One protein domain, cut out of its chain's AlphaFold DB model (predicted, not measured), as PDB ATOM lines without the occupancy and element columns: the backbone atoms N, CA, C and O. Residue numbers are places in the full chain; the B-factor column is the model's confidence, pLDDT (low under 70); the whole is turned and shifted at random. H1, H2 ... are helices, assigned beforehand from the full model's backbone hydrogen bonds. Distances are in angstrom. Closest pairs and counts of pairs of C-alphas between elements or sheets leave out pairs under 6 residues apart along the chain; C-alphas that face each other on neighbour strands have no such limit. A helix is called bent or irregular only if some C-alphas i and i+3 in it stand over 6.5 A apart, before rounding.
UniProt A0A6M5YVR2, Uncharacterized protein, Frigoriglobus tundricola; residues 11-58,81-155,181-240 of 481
ATOM      1  N   PHE A  11      14.346  42.880  10.929       50.97
ATOM      2  CA  PHE A  11      13.944  42.070  12.078       50.97
ATOM      3  C   PHE A  11      14.882  40.883  12.295       50.97
ATOM      4  O   PHE A  11      15.172  40.548  13.432       50.97
ATOM      5  N   THR A  12      15.398  40.269  11.231       55.41
ATOM      6  CA  THR A  12      16.394  39.191  11.314       55.41
ATOM      7  C   THR A  12      17.741  39.741  11.778       55.41
ATOM      8  O   THR A  12      18.371  39.154  12.643       55.41
ATOM      9  N   SER A  13      18.150  40.909  11.283       48.09
ATOM     10  CA  SER A  13      19.364  41.609  11.703       48.09
ATOM     11  C   SER A  13      19.249  42.101  13.146       48.09
ATOM     12  O   SER A  13      20.147  41.832  13.926       48.09
ATOM     13  N   LEU A  14      18.124  42.695  13.559       45.91
ATOM     14  CA  LEU A  14      17.836  43.038  14.957       45.91
ATOM     15  C   LEU A  14      17.712  41.785  15.828       45.91
ATOM     16  O   LEU A  14      18.174  41.791  16.956       45.91
ATOM     17  N   ARG A  15      17.141  40.682  15.338       52.41
ATOM     18  CA  ARG A  15      17.121  39.413  16.079       52.41
ATOM     19  C   ARG A  15      18.538  38.896  16.303       52.41
ATOM     20  O   ARG A  15      18.834  38.446  17.397       52.41
ATOM     21  N   ASN A  16      19.381  38.981  15.282       46.59
ATOM     22  CA  ASN A  16      20.760  38.516  15.333       46.59
ATOM     23  C   ASN A  16      21.693  39.516  16.058       46.59
ATOM     24  O   ASN A  16      22.757  39.112  16.498       46.59
ATOM     25  N   SER A  17      21.304  40.794  16.201       39.62
ATOM     26  CA  SER A  17      22.147  41.861  16.785       39.62
ATOM     27  C   SER A  17      21.669  42.385  18.150       39.62
ATOM     28  O   SER A  17      22.486  42.845  18.937       39.62
ATOM     29  N   CYS A  18      20.363  42.370  18.451       34.59
ATOM     30  CA  CYS A  18      19.783  42.864  19.715       34.59
ATOM     31  C   CYS A  18      19.567  41.767  20.756       34.59
ATOM     32  O   CYS A  18      19.616  42.049  21.949       34.59
ATOM     33  N   PHE A  19      19.337  40.526  20.328       43.62
ATOM     34  CA  PHE A  19      19.666  39.381  21.167       43.62
ATOM     35  C   PHE A  19      21.105  39.102  20.815       43.62
ATOM     36  O   PHE A  19      21.330  38.589  19.724       43.62
ATOM     37  N   GLY A  20      22.043  39.585  21.634       38.53
ATOM     38  CA  GLY A  20      23.468  39.490  21.335       38.53
ATOM     39  C   GLY A  20      23.770  38.082  20.856       38.53
ATOM     40  O   GLY A  20      23.710  37.145  21.650       38.53
ATOM     41  N   SER A  21      23.991  37.913  19.549       41.69
ATOM     42  CA  SER A  21      24.586  36.676  19.104       41.69
ATOM     43  C   SER A  21      25.946  36.688  19.776       41.69
ATOM     44  O   SER A  21      26.688  37.673  19.697       41.69
ATOM     45  N   ASP A  22      26.267  35.616  20.488       44.16
ATOM     46  CA  ASP A  22      27.582  35.397  21.092       44.16
ATOM     47  C   ASP A  22      28.716  35.355  20.023       44.16
ATOM     48  O   ASP A  22      29.819  34.888  20.287       44.16
ATOM     49  N   GLU A  23      28.457  35.828  18.796       39.72
ATOM     50  CA  GLU A  23      29.315  35.819  17.615       39.72
ATOM     51  C   GLU A  23      30.155  37.093  17.456       39.72
ATOM     52  O   GLU A  23      31.017  37.129  16.577       39.72
ATOM     53  N   PHE A  24      29.984  38.136  18.281       39.91
ATOM     54  CA  PHE A  24      30.963  39.229  18.299       39.91
ATOM     55  C   PHE A  24      32.237  38.780  19.031       39.91
ATOM     56  O   PHE A  24      32.415  38.990  20.229       39.91
ATOM     57  N   GLN A  25      33.137  38.181  18.251       45.34
ATOM     58  CA  GLN A  25      34.395  37.521  18.628       45.34
ATOM     59  C   GLN A  25      35.433  38.395  19.369       45.34
ATOM     60  O   GLN A  25      36.487  37.884  19.737       45.34
ATOM     61  N   ALA A  26      35.157  39.684  19.596       47.16
ATOM     62  CA  ALA A  26      36.080  40.637  20.222       47.16
ATOM     63  C   ALA A  26      35.645  41.124  21.618       47.16
ATOM     64  O   ALA A  26      36.388  41.871  22.255       47.16
ATOM     65  N   TYR A  27      34.463  40.734  22.105       57.22
ATOM     66  CA  TYR A  27      34.040  41.076  23.462       57.22
ATOM     67  C   TYR A  27      34.379  39.966  24.448       57.22
ATOM     68  O   TYR A  27      34.298  38.780  24.133       57.22
ATOM     69  N   THR A  28      34.733  40.364  25.668       73.31
ATOM     70  CA  THR A  28      34.955  39.416  26.756       73.31
ATOM     71  C   THR A  28      33.653  38.659  27.056       73.31
ATOM     72  O   THR A  28      32.558  39.217  26.966       73.31
ATOM     73  N   ALA A  29      33.741  37.385  27.430       73.12
ATOM     74  CA  ALA A  29      32.610  36.573  27.861       73.12
ATOM     75  C   ALA A  29      31.848  37.232  29.022       73.12
ATOM     76  O   ALA A  29      30.624  37.093  29.106       73.12
ATOM     77  N   THR A  30      32.540  37.979  29.894       76.06
ATOM     78  CA  THR A  30      31.889  38.782  30.941       76.06
ATOM     79  C   THR A  30      31.040  39.898  30.344       76.06
ATOM     80  O   THR A  30      29.895  40.077  30.757       76.06
ATOM     81  N   TYR A  31      31.563  40.628  29.355       77.19
ATOM     82  CA  TYR A  31      30.821  41.695  28.690       77.19
ATOM     83  C   TYR A  31      29.593  41.154  27.951       77.19
ATOM     84  O   TYR A  31      28.491  41.665  28.152       77.19
ATOM     85  N   SER A  32      29.756  40.099  27.147       78.19
ATOM     86  CA  SER A  32      28.650  39.501  26.387       78.19
ATOM     87  C   SER A  32      27.539  39.014  27.315       78.19
ATOM     88  O   SER A  32      26.365  39.325  27.107       78.19
ATOM     89  N   TRP A  33      27.910  38.345  28.413       82.69
ATOM     90  CA  TRP A  33      26.947  37.916  29.423       82.69
ATOM     91  C   TRP A  33      26.237  39.106  30.084       82.69
ATOM     92  O   TRP A  33      25.011  39.095  30.202       82.69
ATOM     93  N   LEU A  34      26.966  40.163  30.458       80.06
ATOM     94  CA  LEU A  34      26.370  41.356  31.064       80.06
ATOM     95  C   LEU A  34      25.398  42.076  30.139       80.06
ATOM     96  O   LEU A  34      24.318  42.479  30.574       80.06
ATOM     97  N   SER A  35      25.759  42.201  28.865       83.50
ATOM     98  CA  SER A  35      24.885  42.765  27.842       83.50
ATOM     99  C   SER A  35      23.590  41.957  27.723       83.50
ATOM    100  O   SER A  35      22.505  42.542  27.668       83.50
ATOM    101  N   ASN A  36      23.670  40.620  27.765       85.12
ATOM    102  CA  ASN A  36      22.483  39.765  27.762       85.12
ATOM    103  C   ASN A  36      21.595  40.011  28.999       85.12
ATOM    104  O   ASN A  36      20.385  40.209  28.870       85.12
ATOM    105  N   GLN A  37      22.184  40.098  30.195       86.69
ATOM    106  CA  GLN A  37      21.420  40.372  31.419       86.69
ATOM    107  C   GLN A  37      20.758  41.761  31.401       86.69
ATOM    108  O   GLN A  37      19.586  41.901  31.764       86.69
ATOM    109  N   MET A  38      21.449  42.784  30.887       85.69
ATOM    110  CA  MET A  38      20.865  44.115  30.676       85.69
ATOM    111  C   MET A  38      19.692  44.086  29.690       85.69
ATOM    112  O   MET A  38      18.676  44.749  29.926       85.69
ATOM    113  N   ALA A  39      19.794  43.304  28.612       86.50
ATOM    114  CA  ALA A  39      18.698  43.121  27.667       86.50
ATOM    115  C   ALA A  39      17.479  42.479  28.348       86.50
ATOM    116  O   ALA A  39      16.362  42.979  28.195       86.50
ATOM    117  N   HIS A  40      17.678  41.442  29.169       88.94
ATOM    118  CA  HIS A  40      16.605  40.812  29.945       88.94
ATOM    119  C   HIS A  40      15.907  41.791  30.893       88.94
ATOM    120  O   HIS A  40      14.676  41.893  30.864       88.94
ATOM    121  N   THR A  41      16.665  42.570  31.667       87.88
ATOM    122  CA  THR A  41      16.107  43.634  32.518       87.88
ATOM    123  C   THR A  41      15.330  44.664  31.717       87.88
ATOM    124  O   THR A  41      14.204  45.015  32.074       87.88
ATOM    125  N   THR A  42      15.877  45.116  30.596       89.69
ATOM    126  CA  THR A  42      15.242  46.130  29.753       89.69
ATOM    127  C   THR A  42      13.926  45.621  29.158       89.69
ATOM    128  O   THR A  42      12.907  46.310  29.221       89.69
ATOM    129  N   MET A  43      13.900  44.386  28.650       88.00
ATOM    130  CA  MET A  43      12.687  43.766  28.111       88.00
ATOM    131  C   MET A  43      11.598  43.596  29.176       88.00
ATOM    132  O   MET A  43      10.447  43.970  28.934       88.00
ATOM    133  N   GLY A  44      11.954  43.092  30.364       86.81
ATOM    134  CA  GLY A  44      11.016  42.962  31.480       86.81
ATOM    135  C   GLY A  44      10.424  44.313  31.894       86.81
ATOM    136  O   GLY A  44       9.206  44.447  32.045       86.81
ATOM    137  N   PHE A  45      11.266  45.346  31.990       86.88
ATOM    138  CA  PHE A  45      10.854  46.714  32.299       86.88
ATOM    139  C   PHE A  45       9.867  47.279  31.267       86.88
ATOM    140  O   PHE A  45       8.764  47.706  31.622       86.88
ATOM    141  N   PHE A  46      10.221  47.246  29.978       85.25
ATOM    142  CA  PHE A  46       9.370  47.795  28.920       85.25
ATOM    143  C   PHE A  46       8.042  47.057  28.797       85.25
ATOM    144  O   PHE A  46       7.002  47.698  28.632       85.25
ATOM    145  N   LEU A  47       8.052  45.727  28.912       83.88
ATOM    146  CA  LEU A  47       6.828  44.941  28.840       83.88
ATOM    147  C   LEU A  47       5.879  45.282  29.996       83.88
ATOM    148  O   LEU A  47       4.681  45.472  29.768       83.88
ATOM    149  N   ALA A  48       6.401  45.423  31.219       82.12
ATOM    150  CA  ALA A  48       5.601  45.828  32.373       82.12
ATOM    151  C   ALA A  48       4.950  47.210  32.166       82.12
ATOM    152  O   ALA A  48       3.752  47.373  32.414       82.12
ATOM    153  N   ILE A  49       5.697  48.186  31.636       80.06
ATOM    154  CA  ILE A  49       5.162  49.521  31.318       80.06
ATOM    155  C   ILE A  49       4.099  49.452  30.221       80.06
ATOM    156  O   ILE A  49       3.027  50.048  30.360       80.06
ATOM    157  N   ALA A  50       4.378  48.742  29.126       78.19
ATOM    158  CA  ALA A  50       3.473  48.641  27.985       78.19
ATOM    159  C   ALA A  50       2.124  48.036  28.394       78.19
ATOM    160  O   ALA A  50       1.062  48.539  28.010       78.19
ATOM    161  N   ILE A  51       2.157  46.998  29.230       74.94
ATOM    162  CA  ILE A  51       0.958  46.348  29.758       74.94
ATOM    163  C   ILE A  51       0.193  47.254  30.720       74.94
ATOM    164  O   ILE A  51      -1.038  47.302  30.640       74.94
ATOM    165  N   GLY A  52       0.901  47.989  31.578       70.50
ATOM    166  CA  GLY A  52       0.310  48.989  32.463       70.50
ATOM    167  C   GLY A  52      -0.483  50.052  31.703       70.50
ATOM    168  O   GLY A  52      -1.686  50.237  31.907       70.50
ATOM    169  N   ARG A  53       0.171  50.695  30.728       71.00
ATOM    170  CA  ARG A  53      -0.419  51.799  29.953       71.00
ATOM    171  C   ARG A  53      -1.589  51.366  29.083       71.00
ATOM    172  O   ARG A  53      -2.593  52.069  29.008       71.00
ATOM    173  N   SER A  54      -1.498  50.195  28.458       65.06
ATOM    174  CA  SER A  54      -2.606  49.659  27.664       65.06
ATOM    175  C   SER A  54      -3.829  49.307  28.530       65.06
ATOM    176  O   SER A  54      -4.898  49.028  27.991       65.06
ATOM    177  N   GLY A  55      -3.687  49.259  29.864       59.81
ATOM    178  CA  GLY A  55      -4.781  48.999  30.806       59.81
ATOM    179  C   GLY A  55      -5.505  50.268  31.183       59.81
ATOM    180  O   GLY A  55      -6.725  50.261  31.301       59.81
ATOM    181  N   ALA A  56      -4.761  51.369  31.248       54.91
ATOM    182  CA  ALA A  56      -5.313  52.704  31.425       54.91
ATOM    183  C   ALA A  56      -6.124  53.138  30.195       54.91
ATOM    184  O   ALA A  56      -7.187  53.735  30.324       54.91
ATOM    185  N   ALA A  57      -5.639  52.803  28.996       53.88
ATOM    186  CA  ALA A  57      -6.242  53.225  27.732       53.88
ATOM    187  C   ALA A  57      -7.451  52.376  27.285       53.88
ATOM    188  O   ALA A  57      -8.156  52.762  26.356       53.88
ATOM    189  N   GLY A  58      -7.718  51.237  27.936       52.03
ATOM    190  CA  GLY A  58      -8.754  50.278  27.526       52.03
ATOM    191  C   GLY A  58     -10.196  50.798  27.562       52.03
ATOM    192  O   GLY A  58     -11.052  50.194  26.928       52.03
ATOM    193  N   VAL A  81      -5.415  38.412  20.497       69.38
ATOM    194  CA  VAL A  81      -4.627  38.646  21.716       69.38
ATOM    195  C   VAL A  81      -5.295  39.706  22.593       69.38
ATOM    196  O   VAL A  81      -5.475  39.501  23.788       69.38
ATOM    197  N   HIS A  82      -5.761  40.800  21.986       70.38
ATOM    198  CA  HIS A  82      -6.510  41.846  22.671       70.38
ATOM    199  C   HIS A  82      -7.833  41.329  23.243       70.38
ATOM    200  O   HIS A  82      -8.145  41.637  24.388       70.38
ATOM    201  N   ARG A  83      -8.605  40.524  22.494       78.06
ATOM    202  CA  ARG A  83      -9.843  39.912  23.014       78.06
ATOM    203  C   ARG A  83      -9.564  39.025  24.221       78.06
ATOM    204  O   ARG A  83     -10.216  39.208  25.245       78.06
ATOM    205  N   LEU A  84      -8.573  38.138  24.125       73.31
ATOM    206  CA  LEU A  84      -8.121  37.301  25.238       73.31
ATOM    207  C   LEU A  84      -7.708  38.150  26.450       73.31
ATOM    208  O   LEU A  84      -8.132  37.860  27.566       73.31
ATOM    209  N   TRP A  85      -6.964  39.240  26.237       72.62
ATOM    210  CA  TRP A  85      -6.584  40.172  27.302       72.62
ATOM    211  C   TRP A  85      -7.769  40.896  27.940       72.62
ATOM    212  O   TRP A  85      -7.763  41.103  29.151       72.62
ATOM    213  N   THR A  86      -8.779  41.281  27.159       69.75
ATOM    214  CA  THR A  86      -9.987  41.926  27.696       69.75
ATOM    215  C   THR A  86     -10.892  40.947  28.439       69.75
ATOM    216  O   THR A  86     -11.475  41.315  29.451       69.75
ATOM    217  N   GLN A  87     -10.993  39.700  27.968       79.88
ATOM    218  CA  GLN A  87     -11.836  38.665  28.574       79.88
ATOM    219  C   GLN A  87     -11.217  38.079  29.846       79.88
ATOM    220  O   GLN A  87     -11.934  37.657  30.750       79.88
ATOM    221  N   HIS A  88      -9.887  38.089  29.944       77.88
ATOM    222  CA  HIS A  88      -9.154  37.547  31.080       77.88
ATOM    223  C   HIS A  88      -8.146  38.578  31.605       77.88
ATOM    224  O   HIS A  88      -6.951  38.489  31.313       77.88
ATOM    225  N   PRO A  89      -8.594  39.546  32.427       70.31
ATOM    226  CA  PRO A  89      -7.725  40.579  32.986       70.31
ATOM    227  C   PRO A  89      -6.528  40.018  33.757       70.31
ATOM    228  O   PRO A  89      -5.475  40.641  33.788       70.31
ATOM    229  N   TRP A  90      -6.650  38.825  34.344       72.38
ATOM    230  CA  TRP A  90      -5.534  38.153  35.008       72.38
ATOM    231  C   TRP A  90      -4.411  37.787  34.022       72.38
ATOM    232  O   TRP A  90      -3.249  38.033  34.331       72.38
ATOM    233  N   LEU A  91      -4.731  37.324  32.800       70.94
ATOM    234  CA  LEU A  91      -3.731  36.978  31.777       70.94
ATOM    235  C   LEU A  91      -2.854  38.172  31.429       70.94
ATOM    236  O   LEU A  91      -1.652  38.016  31.256       70.94
ATOM    237  N   ARG A  92      -3.438  39.370  31.355       70.19
ATOM    238  CA  ARG A  92      -2.709  40.614  31.094       70.19
ATOM    239  C   ARG A  92      -1.549  40.796  32.070       70.19
ATOM    240  O   ARG A  92      -0.446  41.134  31.656       70.19
ATOM    241  N   TYR A  93      -1.803  40.580  33.353       69.12
ATOM    242  CA  TYR A  93      -0.796  40.801  34.375       69.12
ATOM    243  C   TYR A  93       0.100  39.584  34.617       69.12
ATOM    244  O   TYR A  93       1.239  39.750  35.043       69.12
ATOM    245  N   SER A  94      -0.377  38.376  34.311       73.00
ATOM    246  CA  SER A  94       0.426  37.153  34.379       73.00
ATOM    247  C   SER A  94       1.370  36.999  33.184       73.00
ATOM    248  O   SER A  94       2.411  36.365  33.317       73.00
ATOM    249  N   LEU A  95       1.057  37.582  32.022       73.81
ATOM    250  CA  LEU A  95       1.802  37.353  30.779       73.81
ATOM    251  C   LEU A  95       3.304  37.687  30.870       73.81
ATOM    252  O   LEU A  95       4.098  36.859  30.427       73.81
ATOM    253  N   PRO A  96       3.743  38.815  31.462       75.56
ATOM    254  CA  PRO A  96       5.171  39.090  31.626       75.56
ATOM    255  C   PRO A  96       5.916  38.057  32.466       75.56
ATOM    256  O   PRO A  96       7.121  37.901  32.295       75.56
ATOM    257  N   PHE A  97       5.204  37.359  33.354       77.62
ATOM    258  CA  PHE A  97       5.747  36.258  34.144       77.62
ATOM    259  C   PHE A  97       5.732  34.938  33.379       77.62
ATOM    260  O   PHE A  97       6.647  34.128  33.494       77.62
ATOM    261  N   LEU A  98       4.707  34.733  32.554       79.88
ATOM    262  CA  LEU A  98       4.566  33.522  31.760       79.88
ATOM    263  C   LEU A  98       5.525  33.491  30.569       79.88
ATOM    264  O   LEU A  98       6.011  32.417  30.255       79.88
ATOM    265  N   ILE A  99       5.840  34.621  29.924       82.06
ATOM    266  CA  ILE A  99       6.688  34.635  28.716       82.06
ATOM    267  C   ILE A  99       8.060  33.982  28.963       82.06
ATOM    268  O   ILE A  99       8.383  33.025  28.254       82.06
ATOM    269  N   PRO A 100       8.855  34.408  29.964       81.62
ATOM    270  CA  PRO A 100      10.132  33.761  30.238       81.62
ATOM    271  C   PRO A 100       9.971  32.301  30.670       81.62
ATOM    272  O   PRO A 100      10.727  31.442  30.226       81.62
ATOM    273  N   ALA A 101       8.951  31.992  31.478       79.31
ATOM    274  CA  ALA A 101       8.681  30.629  31.930       79.31
ATOM    275  C   ALA A 101       8.311  29.691  30.768       79.31
ATOM    276  O   ALA A 101       8.760  28.548  30.728       79.31
ATOM    277  N   CYS A 102       7.538  30.180  29.798       83.12
ATOM    278  CA  CYS A 102       7.174  29.467  28.580       83.12
ATOM    279  C   CYS A 102       8.357  29.309  27.625       83.12
ATOM    280  O   CYS A 102       8.334  28.374  26.836       83.12
ATOM    281  N   LYS A 103       9.382  30.171  27.692       84.31
ATOM    282  CA  LYS A 103      10.621  30.021  26.915       84.31
ATOM    283  C   LYS A 103      11.463  28.836  27.407       84.31
ATOM    284  O   LYS A 103      12.057  28.147  26.585       84.31
ATOM    285  N   LEU A 104      11.465  28.541  28.713       84.56
ATOM    286  CA  LEU A 104      12.320  27.493  29.300       84.56
ATOM    287  C   LEU A 104      12.153  26.106  28.655       84.56
ATOM    288  O   LEU A 104      13.175  25.499  28.342       84.56
ATOM    289  N   PRO A 105      10.931  25.576  28.416       82.25
ATOM    290  CA  PRO A 105      10.767  24.303  27.722       82.25
ATOM    291  C   PRO A 105      11.325  24.318  26.298       82.25
ATOM    292  O   PRO A 105      11.918  23.328  25.884       82.25
ATOM    293  N   PHE A 106      11.166  25.420  25.555       85.00
ATOM    294  CA  PHE A 106      11.707  25.527  24.197       85.00
ATOM    295  C   PHE A 106      13.228  25.575  24.209       85.00
ATOM    296  O   PHE A 106      13.847  24.833  23.454       85.00
ATOM    297  N   ASP A 107      13.827  26.370  25.098       82.19
ATOM    298  CA  ASP A 107      15.280  26.420  25.267       82.19
ATOM    299  C   ASP A 107      15.818  25.046  25.688       82.19
ATOM    300  O   ASP A 107      16.809  24.576  25.136       82.19
ATOM    301  N   TYR A 108      15.139  24.355  26.608       85.06
ATOM    302  CA  TYR A 108      15.492  22.997  27.028       85.06
ATOM    303  C   TYR A 108      15.448  22.012  25.853       85.06
ATOM    304  O   TYR A 108      16.412  21.278  25.628       85.06
ATOM    305  N   ILE A 109      14.354  22.005  25.083       84.25
ATOM    306  CA  ILE A 109      14.191  21.135  23.911       84.25
ATOM    307  C   ILE A 109      15.268  21.458  22.877       84.25
ATOM    308  O   ILE A 109      15.963  20.556  22.424       84.25
ATOM    309  N   PHE A 110      15.449  22.732  22.537       83.94
ATOM    310  CA  PHE A 110      16.420  23.163  21.540       83.94
ATOM    311  C   PHE A 110      17.850  22.796  21.942       83.94
ATOM    312  O   PHE A 110      18.595  22.260  21.123       83.94
ATOM    313  N   THR A 111      18.215  23.008  23.210       80.06
ATOM    314  CA  THR A 111      19.540  22.645  23.731       80.06
ATOM    315  C   THR A 111      19.727  21.129  23.681       80.06
ATOM    316  O   THR A 111      20.725  20.665  23.140       80.06
ATOM    317  N   THR A 112      18.732  20.352  24.128       80.75
ATOM    318  CA  THR A 112      18.761  18.875  24.074       80.75
ATOM    319  C   THR A 112      18.907  18.352  22.642       80.75
ATOM    320  O   THR A 112      19.651  17.409  22.395       80.75
ATOM    321  N   LEU A 113      18.200  18.957  21.684       79.75
ATOM    322  CA  LEU A 113      18.257  18.570  20.272       79.75
ATOM    323  C   LEU A 113      19.574  18.987  19.600       79.75
ATOM    324  O   LEU A 113      20.006  18.342  18.641       79.75
ATOM    325  N   SER A 114      20.203  20.057  20.091       73.94
ATOM    326  CA  SER A 114      21.476  20.571  19.577       73.94
ATOM    327  C   SER A 114      22.681  19.824  20.156       73.94
ATOM    328  O   SER A 114      23.687  19.663  19.467       73.94
ATOM    329  N   SER A 115      22.580  19.298  21.381       73.88
ATOM    330  CA  SER A 115      23.619  18.488  22.027       73.88
ATOM    331  C   SER A 115      23.614  17.047  21.513       73.88
ATOM    332  O   SER A 115      23.258  16.107  22.224       73.88
ATOM    333  N   LYS A 116      23.973  16.853  20.244       69.75
ATOM    334  CA  LYS A 116      23.966  15.514  19.634       69.75
ATOM    335  C   LYS A 116      25.136  14.641  20.084       69.75
ATOM    336  O   LYS A 116      25.024  13.422  20.055       69.75
ATOM    337  N   ASN A 117      26.246  15.263  20.481       75.81
ATOM    338  CA  ASN A 117      27.533  14.574  20.570       75.81
ATOM    339  C   ASN A 117      28.063  14.405  21.995       75.81
ATOM    340  O   ASN A 117      28.712  13.399  22.266       75.81
ATOM    341  N   PHE A 118      27.798  15.360  22.891       80.50
ATOM    342  CA  PHE A 118      28.290  15.339  24.269       80.50
ATOM    343  C   PHE A 118      27.205  15.834  25.243       80.50
ATOM    344  O   PHE A 118      26.392  16.682  24.864       80.50
ATOM    345  N   PRO A 119      27.162  15.307  26.485       79.44
ATOM    346  CA  PRO A 119      26.164  15.673  27.479       79.44
ATOM    347  C   PRO A 119      26.298  17.144  27.881       79.44
ATOM    348  O   PRO A 119      27.398  17.658  28.071       79.44
ATOM    349  N   ILE A 120      25.154  17.804  28.049       80.38
ATOM    350  CA  ILE A 120      25.074  19.182  28.537       80.38
ATOM    351  C   ILE A 120      25.324  19.204  30.045       80.38
ATOM    352  O   ILE A 120      24.782  18.374  30.785       80.38
ATOM    353  N   ASP A 121      26.071  20.205  30.510       81.06
ATOM    354  CA  ASP A 121      26.082  20.554  31.926       81.06
ATOM    355  C   ASP A 121      24.767  21.254  32.295       81.06
ATOM    356  O   ASP A 121      24.574  22.459  32.114       81.06
ATOM    357  N   TRP A 122      23.806  20.459  32.762       83.44
ATOM    358  CA  TRP A 122      22.481  20.960  33.110       83.44
ATOM    359  C   TRP A 122      22.514  21.989  34.234       83.44
ATOM    360  O   TRP A 122      21.610  22.817  34.303       83.44
ATOM    361  N   LEU A 123      23.518  21.943  35.113       82.00
ATOM    362  CA  LEU A 123      23.634  22.910  36.193       82.00
ATOM    363  C   LEU A 123      23.906  24.306  35.621       82.00
ATOM    364  O   LEU A 123      23.168  25.236  35.942       82.00
ATOM    365  N   ASP A 124      24.876  24.424  34.711       77.88
ATOM    366  CA  ASP A 124      25.168  25.678  34.005       77.88
ATOM    367  C   ASP A 124      23.948  26.184  33.227       77.88
ATOM    368  O   ASP A 124      23.594  27.357  33.334       77.88
ATOM    369  N   PHE A 125      23.264  25.295  32.491       84.88
ATOM    370  CA  PHE A 125      22.043  25.646  31.760       84.88
ATOM    371  C   PHE A 125      20.987  26.253  32.692       84.88
ATOM    372  O   PHE A 125      20.431  27.311  32.403       84.88
ATOM    373  N   TRP A 126      20.704  25.607  33.826       84.50
ATOM    374  CA  TRP A 126      19.697  26.112  34.758       84.50
ATOM    375  C   TRP A 126      20.128  27.407  35.440       84.50
ATOM    376  O   TRP A 126      19.276  28.270  35.646       84.50
ATOM    377  N   HIS A 127      21.413  27.573  35.756       81.62
ATOM    378  CA  HIS A 127      21.928  28.829  36.299       81.62
ATOM    379  C   HIS A 127      21.789  29.987  35.312       81.62
ATOM    380  O   HIS A 127      21.377  31.068  35.728       81.62
ATOM    381  N   ASP A 128      22.073  29.759  34.029       82.44
ATOM    382  CA  ASP A 128      21.940  30.762  32.968       82.44
ATOM    383  C   ASP A 128      20.477  31.208  32.827       82.44
ATOM    384  O   ASP A 128      20.143  32.391  32.932       82.44
ATOM    385  N   LYS A 129      19.560  30.237  32.752       87.25
ATOM    386  CA  LYS A 129      18.121  30.525  32.701       87.25
ATOM    387  C   LYS A 129      17.591  31.184  33.964       87.25
ATOM    388  O   LYS A 129      16.714  32.043  33.886       87.25
ATOM    389  N   PHE A 130      18.105  30.804  35.127       85.19
ATOM    390  CA  PHE A 130      17.744  31.453  36.378       85.19
ATOM    391  C   PHE A 130      18.190  32.920  36.395       85.19
ATOM    392  O   PHE A 130      17.429  33.778  36.852       85.19
ATOM    393  N   THR A 131      19.376  33.233  35.867       83.56
ATOM    394  CA  THR A 131      19.826  34.623  35.750       83.56
ATOM    395  C   THR A 131      18.972  35.423  34.784       83.56
ATOM    396  O   THR A 131      18.453  36.460  35.195       83.56
ATOM    397  N   ASP A 132      18.686  34.894  33.592       86.69
ATOM    398  CA  ASP A 132      17.815  35.559  32.618       86.69
ATOM    399  C   ASP A 132      16.446  35.911  33.232       86.69
ATOM    400  O   ASP A 132      15.941  37.026  33.075       86.69
ATOM    401  N   LEU A 133      15.856  34.975  33.988       86.50
ATOM    402  CA  LEU A 133      14.600  35.186  34.715       86.50
ATOM    403  C   LEU A 133      14.729  36.247  35.806       86.50
ATOM    404  O   LEU A 133      13.865  37.115  35.931       86.50
ATOM    405  N   THR A 134      15.795  36.182  36.602       85.12
ATOM    406  CA  THR A 134      16.032  37.113  37.709       85.12
ATOM    407  C   THR A 134      16.158  38.540  37.192       85.12
ATOM    408  O   THR A 134      15.470  39.433  37.687       85.12
ATOM    409  N   PHE A 135      16.974  38.754  36.158       85.81
ATOM    410  CA  PHE A 135      17.170  40.072  35.560       85.81
ATOM    411  C   PHE A 135      15.912  40.566  34.844       85.81
ATOM    412  O   PHE A 135      15.577  41.746  34.972       85.81
ATOM    413  N   TRP A 136      15.157  39.685  34.182       90.00
ATOM    414  CA  TRP A 136      13.845  40.023  33.627       90.00
ATOM    415  C   TRP A 136      12.874  40.526  34.700       90.00
ATOM    416  O   TRP A 136      12.287  41.606  34.564       90.00
ATOM    417  N   TYR A 137      12.723  39.778  35.795       85.81
ATOM    418  CA  TYR A 137      11.839  40.165  36.890       85.81
ATOM    419  C   TYR A 137      12.316  41.423  37.600       85.81
ATOM    420  O   TYR A 137      11.486  42.267  37.927       85.81
ATOM    421  N   LEU A 138      13.624  41.614  37.762       85.81
ATOM    422  CA  LEU A 138      14.186  42.853  38.290       85.81
ATOM    423  C   LEU A 138      13.743  44.069  37.461       85.81
ATOM    424  O   LEU A 138      13.291  45.067  38.021       85.81
ATOM    425  N   GLY A 139      13.783  43.956  36.133       86.56
ATOM    426  CA  GLY A 139      13.284  44.992  35.230       86.56
ATOM    427  C   GLY A 139      11.798  45.282  35.420       86.56
ATOM    428  O   GLY A 139      11.388  46.439  35.541       86.56
ATOM    429  N   MET A 140      10.980  44.235  35.514       85.56
ATOM    430  CA  MET A 140       9.550  44.389  35.783       85.56
ATOM    431  C   MET A 140       9.274  45.066  37.131       85.56
ATOM    432  O   MET A 140       8.419  45.948  37.210       85.56
ATOM    433  N   LEU A 141       9.986  44.667  38.187       80.31
ATOM    434  CA  LEU A 141       9.872  45.252  39.524       80.31
ATOM    435  C   LEU A 141      10.202  46.736  39.504       80.31
ATOM    436  O   LEU A 141       9.460  47.552  40.050       80.31
ATOM    437  N   PHE A 142      11.293  47.082  38.829       82.19
ATOM    438  CA  PHE A 142      11.731  48.456  38.680       82.19
ATOM    439  C   PHE A 142      10.666  49.306  37.972       82.19
ATOM    440  O   PHE A 142      10.319  50.385  38.452       82.19
ATOM    441  N   ALA A 143      10.054  48.782  36.905       82.50
ATOM    442  CA  ALA A 143       8.932  49.438  36.234       82.50
ATOM    443  C   ALA A 143       7.733  49.642  37.169       82.50
ATOM    444  O   ALA A 143       7.131  50.714  37.172       82.50
ATOM    445  N   GLN A 144       7.380  48.641  37.975       75.44
ATOM    446  CA  GLN A 144       6.256  48.751  38.902       75.44
ATOM    447  C   GLN A 144       6.504  49.780  40.002       75.44
ATOM    448  O   GLN A 144       5.603  50.558  40.295       75.44
ATOM    449  N   VAL A 145       7.709  49.820  40.576       73.75
ATOM    450  CA  VAL A 145       8.076  50.798  41.612       73.75
ATOM    451  C   VAL A 145       8.089  52.218  41.049       73.75
ATOM    452  O   VAL A 145       7.529  53.122  41.668       73.75
ATOM    453  N   LEU A 146       8.672  52.424  39.866       77.50
ATOM    454  CA  LEU A 146       8.753  53.754  39.255       77.50
ATOM    455  C   LEU A 146       7.416  54.238  38.687       77.50
ATOM    456  O   LEU A 146       7.130  55.435  38.702       77.50
ATOM    457  N   PHE A 147       6.579  53.323  38.197       74.19
ATOM    458  CA  PHE A 147       5.359  53.657  37.466       74.19
ATOM    459  C   PHE A 147       4.104  53.036  38.080       74.19
ATOM    460  O   PHE A 147       3.180  52.685  37.347       74.19
ATOM    461  N   VAL A 148       4.011  52.965  39.415       63.88
ATOM    462  CA  VAL A 148       2.851  52.408  40.150       63.88
ATOM    463  C   VAL A 148       1.514  52.889  39.569       63.88
ATOM    464  O   VAL A 148       0.626  52.081  39.309       63.88
ATOM    465  N   ARG A 149       1.385  54.194  39.285       57.19
ATOM    466  CA  ARG A 149       0.164  54.790  38.706       57.19
ATOM    467  C   ARG A 149      -0.070  54.444  37.234       57.19
ATOM    468  O   ARG A 149      -1.217  54.387  36.809       57.19
ATOM    469  N   ALA A 150       0.986  54.233  36.450       56.78
ATOM    470  CA  ALA A 150       0.840  53.836  35.050       56.78
ATOM    471  C   ALA A 150       0.590  52.328  34.904       56.78
ATOM    472  O   ALA A 150      -0.002  51.914  33.913       56.78
ATOM    473  N   VAL A 151       1.027  51.517  35.874       54.22
ATOM    474  CA  VAL A 151       0.810  50.062  35.903       54.22
ATOM    475  C   VAL A 151      -0.542  49.694  36.517       54.22
ATOM    476  O   VAL A 151      -1.190  48.758  36.048       54.22
ATOM    477  N   HIS A 152      -1.011  50.466  37.500       57.62
ATOM    478  CA  HIS A 152      -2.309  50.286  38.154       57.62
ATOM    479  C   HIS A 152      -3.150  51.573  38.074       57.62
ATOM    480  O   HIS A 152      -3.259  52.310  39.053       57.62
ATOM    481  N   PRO A 153      -3.739  51.869  36.903       54.62
ATOM    482  CA  PRO A 153      -4.471  53.114  36.672       54.62
ATOM    483  C   PRO A 153      -5.834  53.175  37.374       54.62
ATOM    484  O   PRO A 153      -6.332  54.271  37.605       54.62
ATOM    485  N   ASN A 154      -6.421  52.030  37.743       53.91
ATOM    486  CA  ASN A 154      -7.711  51.958  38.430       53.91
ATOM    487  C   ASN A 154      -7.597  51.129  39.722       53.91
ATOM    488  O   ASN A 154      -6.889  50.116  39.718       53.91
ATOM    489  N   PRO A 155      -8.312  51.494  40.803       54.78
ATOM    490  CA  PRO A 155      -8.503  50.602  41.940       54.78
ATOM    491  C   PRO A 155      -9.203  49.329  41.448       54.78
ATOM    492  O   PRO A 155     -10.243  49.390  40.798       54.78
ATOM    493  N   LEU A 181      16.263  16.878  43.196       39.91
ATOM    494  CA  LEU A 181      16.358  17.898  44.253       39.91
ATOM    495  C   LEU A 181      16.943  19.221  43.751       39.91
ATOM    496  O   LEU A 181      16.485  20.272  44.170       39.91
ATOM    497  N   VAL A 182      17.896  19.186  42.814       47.03
ATOM    498  CA  VAL A 182      18.427  20.407  42.176       47.03
ATOM    499  C   VAL A 182      17.433  20.952  41.144       47.03
ATOM    500  O   VAL A 182      17.132  22.145  41.144       47.03
ATOM    501  N   ARG A 183      16.826  20.066  40.336       52.38
ATOM    502  CA  ARG A 183      15.792  20.427  39.353       52.38
ATOM    503  C   ARG A 183      14.510  20.934  40.013       52.38
ATOM    504  O   ARG A 183      14.051  22.020  39.689       52.38
ATOM    505  N   ARG A 184      13.962  20.207  40.991       47.47
ATOM    506  CA  ARG A 184      12.822  20.663  41.796       47.47
ATOM    507  C   ARG A 184      13.211  21.733  42.788       47.47
ATOM    508  O   ARG A 184      12.332  22.485  43.130       47.47
ATOM    509  N   GLY A 185      14.456  21.861  43.226       47.28
ATOM    510  CA  GLY A 185      14.894  22.974  44.073       47.28
ATOM    511  C   GLY A 185      14.830  24.299  43.320       47.28
ATOM    512  O   GLY A 185      14.246  25.253  43.820       47.28
ATOM    513  N   CYS A 186      15.321  24.333  42.078       45.38
ATOM    514  CA  CYS A 186      15.232  25.516  41.222       45.38
ATOM    515  C   CYS A 186      13.818  25.718  40.654       45.38
ATOM    516  O   CYS A 186      13.329  26.843  40.653       45.38
ATOM    517  N   GLU A 187      13.111  24.659  40.238       50.22
ATOM    518  CA  GLU A 187      11.704  24.752  39.817       50.22
ATOM    519  C   GLU A 187      10.797  25.149  40.991       50.22
ATOM    520  O   GLU A 187       9.900  25.961  40.803       50.22
ATOM    521  N   PHE A 188      11.029  24.636  42.203       49.53
ATOM    522  CA  PHE A 188      10.302  25.012  43.415       49.53
ATOM    523  C   PHE A 188      10.664  26.421  43.821       49.53
ATOM    524  O   PHE A 188       9.745  27.172  44.036       49.53
ATOM    525  N   LEU A 189      11.930  26.838  43.864       48.28
ATOM    526  CA  LEU A 189      12.276  28.210  44.241       48.28
ATOM    527  C   LEU A 189      11.781  29.221  43.201       48.28
ATOM    528  O   LEU A 189      11.249  30.256  43.572       48.28
ATOM    529  N   THR A 190      11.852  28.906  41.907       53.00
ATOM    530  CA  THR A 190      11.338  29.782  40.843       53.00
ATOM    531  C   THR A 190       9.813  29.815  40.848       53.00
ATOM    532  O   THR A 190       9.241  30.894  40.752       53.00
ATOM    533  N   ARG A 191       9.128  28.674  41.016       53.34
ATOM    534  CA  ARG A 191       7.660  28.631  41.157       53.34
ATOM    535  C   ARG A 191       7.203  29.203  42.490       53.34
ATOM    536  O   ARG A 191       6.166  29.829  42.521       53.34
ATOM    537  N   PHE A 192       7.955  29.030  43.565       51.03
ATOM    538  CA  PHE A 192       7.655  29.538  44.898       51.03
ATOM    539  C   PHE A 192       7.848  31.039  44.914       51.03
ATOM    540  O   PHE A 192       6.910  31.728  45.253       51.03
ATOM    541  N   VAL A 193       8.978  31.567  44.441       56.41
ATOM    542  CA  VAL A 193       9.171  33.012  44.294       56.41
ATOM    543  C   VAL A 193       8.139  33.564  43.316       56.41
ATOM    544  O   VAL A 193       7.420  34.462  43.708       56.41
ATOM    545  N   SER A 194       7.932  32.991  42.126       53.19
ATOM    546  CA  SER A 194       6.936  33.503  41.160       53.19
ATOM    547  C   SER A 194       5.485  33.396  41.653       53.19
ATOM    548  O   SER A 194       4.698  34.303  41.397       53.19
ATOM    549  N   CYS A 195       5.110  32.339  42.384       52.31
ATOM    550  CA  CYS A 195       3.778  32.187  42.981       52.31
ATOM    551  C   CYS A 195       3.607  33.081  44.204       52.31
ATOM    552  O   CYS A 195       2.590  33.749  44.301       52.31
ATOM    553  N   LEU A 196       4.580  33.145  45.115       55.00
ATOM    554  CA  LEU A 196       4.564  34.049  46.268       55.00
ATOM    555  C   LEU A 196       4.508  35.503  45.783       55.00
ATOM    556  O   LEU A 196       3.807  36.323  46.363       55.00
ATOM    557  N   TRP A 197       5.166  35.803  44.662       58.59
ATOM    558  CA  TRP A 197       5.151  37.113  44.029       58.59
ATOM    559  C   TRP A 197       3.841  37.406  43.298       58.59
ATOM    560  O   TRP A 197       3.303  38.495  43.453       58.59
ATOM    561  N   ALA A 198       3.268  36.441  42.573       56.59
ATOM    562  CA  ALA A 198       1.922  36.563  42.015       56.59
ATOM    563  C   ALA A 198       0.880  36.753  43.132       56.59
ATOM    564  O   ALA A 198      -0.001  37.598  43.029       56.59
ATOM    565  N   ILE A 199       1.022  36.044  44.248       54.62
ATOM    566  CA  ILE A 199       0.160  36.200  45.419       54.62
ATOM    567  C   ILE A 199       0.321  37.617  45.997       54.62
ATOM    568  O   ILE A 199      -0.660  38.342  46.118       54.62
ATOM    569  N   VAL A 200       1.543  38.084  46.257       55.72
ATOM    570  CA  VAL A 200       1.803  39.419  46.835       55.72
ATOM    571  C   VAL A 200       1.432  40.572  45.888       55.72
ATOM    572  O   VAL A 200       0.936  41.607  46.337       55.72
ATOM    573  N   ALA A 201       1.646  40.420  44.581       56.38
ATOM    574  CA  ALA A 201       1.372  41.455  43.588       56.38
ATOM    575  C   ALA A 201      -0.104  41.526  43.170       56.38
ATOM    576  O   ALA A 201      -0.542  42.586  42.726       56.38
ATOM    577  N   PHE A 202      -0.876  40.444  43.320       55.03
ATOM    578  CA  PHE A 202      -2.290  40.400  42.921       55.03
ATOM    579  C   PHE A 202      -3.281  40.377  44.085       55.03
ATOM    580  O   PHE A 202      -4.486  40.458  43.844       55.03
ATOM    581  N   LEU A 203      -2.814  40.342  45.336       57.72
ATOM    582  CA  LEU A 203      -3.695  40.513  46.486       57.72
ATOM    583  C   LEU A 203      -4.254  41.956  46.541       57.72
ATOM    584  O   LEU A 203      -3.492  42.927  46.433       57.72
ATOM    585  N   PRO A 204      -5.582  42.123  46.707       59.69
ATOM    586  CA  PRO A 204      -6.220  43.425  46.893       59.69
ATOM    587  C   PRO A 204      -5.563  44.223  48.029       59.69
ATOM    588  O   PRO A 204      -5.310  43.668  49.097       59.69
ATOM    589  N   GLU A 205      -5.362  45.538  47.852       56.50
ATOM    590  CA  GLU A 205      -4.767  46.420  48.884       56.50
ATOM    591  C   GLU A 205      -5.495  46.340  50.236       56.50
ATOM    592  O   GLU A 205      -4.869  46.472  51.284       56.50
ATOM    593  N   ARG A 206      -6.804  46.051  50.229       59.22
ATOM    594  CA  ARG A 206      -7.599  45.852  51.450       59.22
ATOM    595  C   ARG A 206      -7.163  44.655  52.296       59.22
ATOM    596  O   ARG A 206      -7.363  44.693  53.503       59.22
ATOM    597  N   LEU A 207      -6.612  43.605  51.687       57.12
ATOM    598  CA  LEU A 207      -6.165  42.408  52.409       57.12
ATOM    599  C   LEU A 207      -4.720  42.540  52.905       57.12
ATOM    600  O   LEU A 207      -4.342  41.856  53.848       57.12
ATOM    601  N   PHE A 208      -3.922  43.429  52.302       65.62
ATOM    602  CA  PHE A 208      -2.519  43.641  52.655       65.62
ATOM    603  C   PHE A 208      -2.150  45.135  52.598       65.62
ATOM    604  O   PHE A 208      -1.566  45.589  51.607       65.62
ATOM    605  N   PRO A 209      -2.400  45.913  53.672       70.31
ATOM    606  CA  PRO A 209      -2.014  47.330  53.736       70.31
ATOM    607  C   PRO A 209      -0.493  47.540  53.605       70.31
ATOM    608  O   PRO A 209      -0.029  48.618  53.240       70.31
ATOM    609  N   HIS A 210       0.299  46.487  53.831       74.50
ATOM    610  CA  HIS A 210       1.755  46.489  53.699       74.50
ATOM    611  C   HIS A 210       2.264  46.000  52.332       74.50
ATOM    612  O   HIS A 210       3.459  45.746  52.190       74.50
ATOM    613  N   ARG A 211       1.411  45.892  51.299       68.19
ATOM    614  CA  ARG A 211       1.815  45.421  49.957       68.19
ATOM    615  C   ARG A 211       3.019  46.178  49.390       68.19
ATOM    616  O   ARG A 211       3.911  45.557  48.824       68.19
ATOM    617  N   ARG A 212       3.099  47.498  49.600       70.69
ATOM    618  CA  ARG A 212       4.262  48.305  49.180       70.69
ATOM    619  C   ARG A 212       5.558  47.842  49.845       70.69
ATOM    620  O   ARG A 212       6.565  47.695  49.164       70.69
ATOM    621  N   TRP A 213       5.519  47.565  51.147       76.81
ATOM    622  CA  TRP A 213       6.673  47.060  51.892       76.81
ATOM    623  C   TRP A 213       7.070  45.655  51.447       76.81
ATOM    624  O   TRP A 213       8.259  45.383  51.318       76.81
ATOM    625  N   LEU A 214       6.101  44.795  51.122       72.38
ATOM    626  CA  LEU A 214       6.375  43.480  50.538       72.38
ATOM    627  C   LEU A 214       7.024  43.589  49.150       72.38
ATOM    628  O   LEU A 214       7.977  42.867  48.874       72.38
ATOM    629  N   SER A 215       6.570  44.507  48.291       68.19
ATOM    630  CA  SER A 215       7.203  44.762  46.988       68.19
ATOM    631  C   SER A 215       8.625  45.310  47.131       68.19
ATOM    632  O   SER A 215       9.513  44.871  46.406       68.19
ATOM    633  N   VAL A 216       8.861  46.220  48.083       75.81
ATOM    634  CA  VAL A 216      10.206  46.730  48.405       75.81
ATOM    635  C   VAL A 216      11.101  45.607  48.930       75.81
ATOM    636  O   VAL A 216      12.210  45.437  48.436       75.81
ATOM    637  N   PHE A 217      10.618  44.790  49.868       79.25
ATOM    638  CA  PHE A 217      11.358  43.640  50.389       79.25
ATOM    639  C   PHE A 217      11.687  42.624  49.289       79.25
ATOM    640  O   PHE A 217      12.810  42.127  49.208       79.25
ATOM    641  N   ALA A 218      10.730  42.345  48.402       73.69
ATOM    642  CA  ALA A 218      10.945  41.455  47.273       73.69
ATOM    643  C   ALA A 218      11.954  42.032  46.271       73.69
ATOM    644  O   ALA A 218      12.781  41.283  45.763       73.69
ATOM    645  N   LEU A 219      11.935  43.346  46.026       75.50
ATOM    646  CA  LEU A 219      12.946  44.020  45.211       75.50
ATOM    647  C   LEU A 219      14.334  43.921  45.850       75.50
ATOM    648  O   LEU A 219      15.274  43.539  45.166       75.50
ATOM    649  N   ILE A 220      14.465  44.197  47.150       79.69
ATOM    650  CA  ILE A 220      15.738  44.060  47.877       79.69
ATOM    651  C   ILE A 220      16.245  42.617  47.798       79.69
ATOM    652  O   ILE A 220      17.416  42.391  47.508       79.69
ATOM    653  N   THR A 221      15.358  41.638  47.990       78.88
ATOM    654  CA  THR A 221      15.698  40.213  47.881       78.88
ATOM    655  C   THR A 221      16.137  39.855  46.461       78.88
ATOM    656  O   THR A 221      17.150  39.184  46.287       78.88
ATOM    657  N   ALA A 222      15.420  40.329  45.437       75.44
ATOM    658  CA  ALA A 222      15.763  40.105  44.035       75.44
ATOM    659  C   ALA A 222      17.102  40.757  43.662       75.44
ATOM    660  O   ALA A 222      17.902  40.129  42.975       75.44
ATOM    661  N   ILE A 223      17.381  41.968  44.156       78.06
ATOM    662  CA  ILE A 223      18.678  42.637  43.993       78.06
ATOM    663  C   ILE A 223      19.773  41.835  44.695       78.06
ATOM    664  O   ILE A 223      20.788  41.551  44.074       78.06
ATOM    665  N   GLY A 224      19.573  41.420  45.948       81.19
ATOM    666  CA  GLY A 224      20.559  40.630  46.691       81.19
ATOM    667  C   GLY A 224      20.881  39.295  46.012       81.19
ATOM    668  O   GLY A 224      22.048  38.932  45.868       81.19
ATOM    669  N   LEU A 225      19.856  38.590  45.520       78.50
ATOM    670  CA  LEU A 225      20.036  37.387  44.705       78.50
ATOM    671  C   LEU A 225      20.734  37.709  43.380       78.50
ATOM    672  O   LEU A 225      21.648  36.979  43.002       78.50
ATOM    673  N   GLY A 226      20.347  38.790  42.705       75.69
ATOM    674  CA  GLY A 226      20.946  39.246  41.452       75.69
ATOM    675  C   GLY A 226      22.429  39.581  41.594       75.69
ATOM    676  O   GLY A 226      23.224  39.112  40.791       75.69
ATOM    677  N   VAL A 227      22.822  40.302  42.650       79.50
ATOM    678  CA  VAL A 227      24.223  40.633  42.966       79.50
ATOM    679  C   VAL A 227      25.028  39.368  43.243       79.50
ATOM    680  O   VAL A 227      26.074  39.170  42.637       79.50
ATOM    681  N   ARG A 228      24.516  38.458  44.080       80.31
ATOM    682  CA  ARG A 228      25.203  37.188  44.361       80.31
ATOM    683  C   ARG A 228      25.396  36.342  43.097       80.31
ATOM    684  O   ARG A 228      26.440  35.719  42.920       80.31
ATOM    685  N   HIS A 229      24.393  36.299  42.219       77.19
ATOM    686  CA  HIS A 229      24.506  35.591  40.942       77.19
ATOM    687  C   HIS A 229      25.449  36.304  39.976       77.19
ATOM    688  O   HIS A 229      26.193  35.634  39.269       77.19
ATOM    689  N   TYR A 230      25.445  37.637  39.968       78.94
ATOM    690  CA  TYR A 230      26.393  38.449  39.218       78.94
ATOM    691  C   TYR A 230      27.828  38.148  39.644       78.94
ATOM    692  O   TYR A 230      28.648  37.854  38.785       78.94
ATOM    693  N   GLU A 231      28.137  38.132  40.938       79.06
ATOM    694  CA  GLU A 231      29.478  37.792  41.432       79.06
ATOM    695  C   GLU A 231      29.886  36.380  40.996       79.06
ATOM    696  O   GLU A 231      30.971  36.180  40.453       79.06
ATOM    697  N   TRP A 232      28.984  35.406  41.140       80.00
ATOM    698  CA  TRP A 232      29.245  34.028  40.728       80.00
ATOM    699  C   TRP A 232      29.493  33.905  39.211       80.00
ATOM    700  O   TRP A 232      30.463  33.273  38.781       80.00
ATOM    701  N   TRP A 233      28.659  34.519  38.375       78.94
ATOM    702  CA  TRP A 233      28.813  34.440  36.923       78.94
ATOM    703  C   TRP A 233      29.984  35.269  36.412       78.94
ATOM    704  O   TRP A 233      30.709  34.798  35.546       78.94
ATOM    705  N   THR A 234      30.226  36.464  36.948       76.62
ATOM    706  CA  THR A 234      31.391  37.279  36.563       76.62
ATOM    707  C   THR A 234      32.705  36.630  36.976       76.62
ATOM    708  O   THR A 234      33.689  36.755  36.258       76.62
ATOM    709  N   GLU A 235      32.741  35.862  38.063       76.06
ATOM    710  CA  GLU A 235      33.904  35.037  38.397       76.06
ATOM    711  C   GLU A 235      34.117  33.913  37.366       76.06
ATOM    712  O   GLU A 235      35.236  33.694  36.894       76.06
ATOM    713  N   GLN A 236      33.043  33.221  36.972       79.50
ATOM    714  CA  GLN A 236      33.094  32.156  35.967       79.50
ATOM    715  C   GLN A 236      33.481  32.692  34.582       79.50
ATOM    716  O   GLN A 236      34.407  32.184  33.953       79.50
ATOM    717  N   LYS A 237      32.819  33.755  34.119       79.88
ATOM    718  CA  LYS A 237      33.103  34.429  32.848       79.88
ATOM    719  C   LYS A 237      34.455  35.127  32.872       79.88
ATOM    720  O   LYS A 237      35.192  35.027  31.906       79.88
ATOM    721  N   GLY A 238      34.844  35.711  33.999       73.38
ATOM    722  CA  GLY A 238      36.176  36.266  34.192       73.38
ATOM    723  C   GLY A 238      37.262  35.193  34.137       73.38
ATOM    724  O   GLY A 238      38.358  35.463  33.666       73.38
ATOM    725  N   THR A 239      36.978  33.958  34.560       77.31
ATOM    726  CA  THR A 239      37.899  32.828  34.345       77.31
ATOM    727  C   THR A 239      38.036  32.505  32.863       77.31
ATOM    728  O   THR A 239      39.138  32.221  32.400       77.31
ATOM    729  N   PHE A 240      36.937  32.595  32.118       79.50
ATOM    730  CA  PHE A 240      36.938  32.445  30.671       79.50
ATOM    731  C   PHE A 240      37.746  33.553  29.980       79.50
ATOM    732  O   PHE A 240      38.616  33.251  29.179       79.50
TER     733      PHE A 240
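AT A GLANCE: This is residues 11 to 58, 81 to 155 and 181 to 240 of the 481 residues of an uncharacterized protein of Frigoriglobus tundricola (UniProt A0A6M5YVR2). Five long helices, H2, H4, H5, H7 and H8, form a loose-angled bundle, with H5 running slantwise through the middle between H2 and H8 on one side and H4 and H7 on the other. Residues 11 to 17 of H1 and the turn at residues 113 to 119 stick out from it, while the short H3 makes a corner with H4 and the short H6 packs on H2. The printed part has 183 residues with eight named helices, H1 to H8 in order, and no named strand; the class is all helix. The whole is compact, with a radius of gyration of the C-alphas of 17.9 A and spans of 54 by 36 by 28 A.

IN THESE COORDINATES: H1 is residues 11 to 18, beginning at C-alpha 11 at (13.944, 42.070, 12.078). H2, residues 29 to 58, is 43.6 A long. H3 is residues 81 to 87. H4, residues 89 to 114, is 37.9 A long, has a kink of 59 degrees near residue 96, and is irregular, but only just: C-alphas 93 and 96 are 6.8 A apart. H5, residues 122 to 146, is 36.1 A long, and H6 is residues 148 to 151. H7, residues 181 to 202, begins at C-alpha 181 at (16.358, 17.898, 44.253) and is 29.3 A long. H8, residues 211 to 240, is 42.1 A long and ends at C-alpha 240 at (36.938, 32.445, 30.671).

HOW THE PARTS SIT: H2 is the hub, touching four helices. It touches H5 at a steep tilt of 43 degrees, the same way, closest at the C-alphas of Thr 41 and Gly 139, 4.1 A apart. With residues 29 to 33 alone it touches H8, closest at the C-alphas of Thr 30 and Lys 237, 4.9 A apart. It touches H4 closest at the C-alphas of Leu 47 and Pro 96, 6.7 A apart, and H6 at those of Gly 52 and Val 151, 3.6 A apart. H5 touches H8 at a steep tilt of 40 degrees, opposite ways, closest at the C-alphas of Thr 134 and Gly 226, 6.5 A apart. H4 and H5 form a helical hairpin at a shallow tilt of 22 degrees, closest at the C-alphas of Pro 100 and Leu 133, 6.5 A apart. H7 and H8 form another, at a shallow tilt of 34 degrees, only just short of steep, closest at the C-alphas of Val 200 and Arg 211, 6.8 A apart. H4 and H7 are close but not clearly touching, with the C-alphas of Phe 97 and Ser 194 closest, 7.6 A apart. H3 and H4 touch only at the corner, and only just, with 3 pairs of C-alphas within 8 A, closest at Trp 85 and Arg 92, 5.4 A apart. H1 touches no helix. Every O i to N i+4 pair is within hydrogen-bond range in H1, H3, H5, H7 and H8, against 25 of 26 in H2 and 15 of 22 in H4; H6 is too short for such a pair.

THE WHOLE: The two C-alphas farthest apart, those of Asn 117 and Arg 206, are 56.3 A apart. Residues 59 to 80 are not printed, with 13.6 A between C-alphas 58 and 81, nor are residues 156 to 180, with 41.1 A between C-alphas 155 and 181. Of the links that are printed whole, none is long. The mean pLDDT of the printed part is 70.5, and 64 residues are under 70, among them 11 to 27, 148 to 155 and 181 to 208.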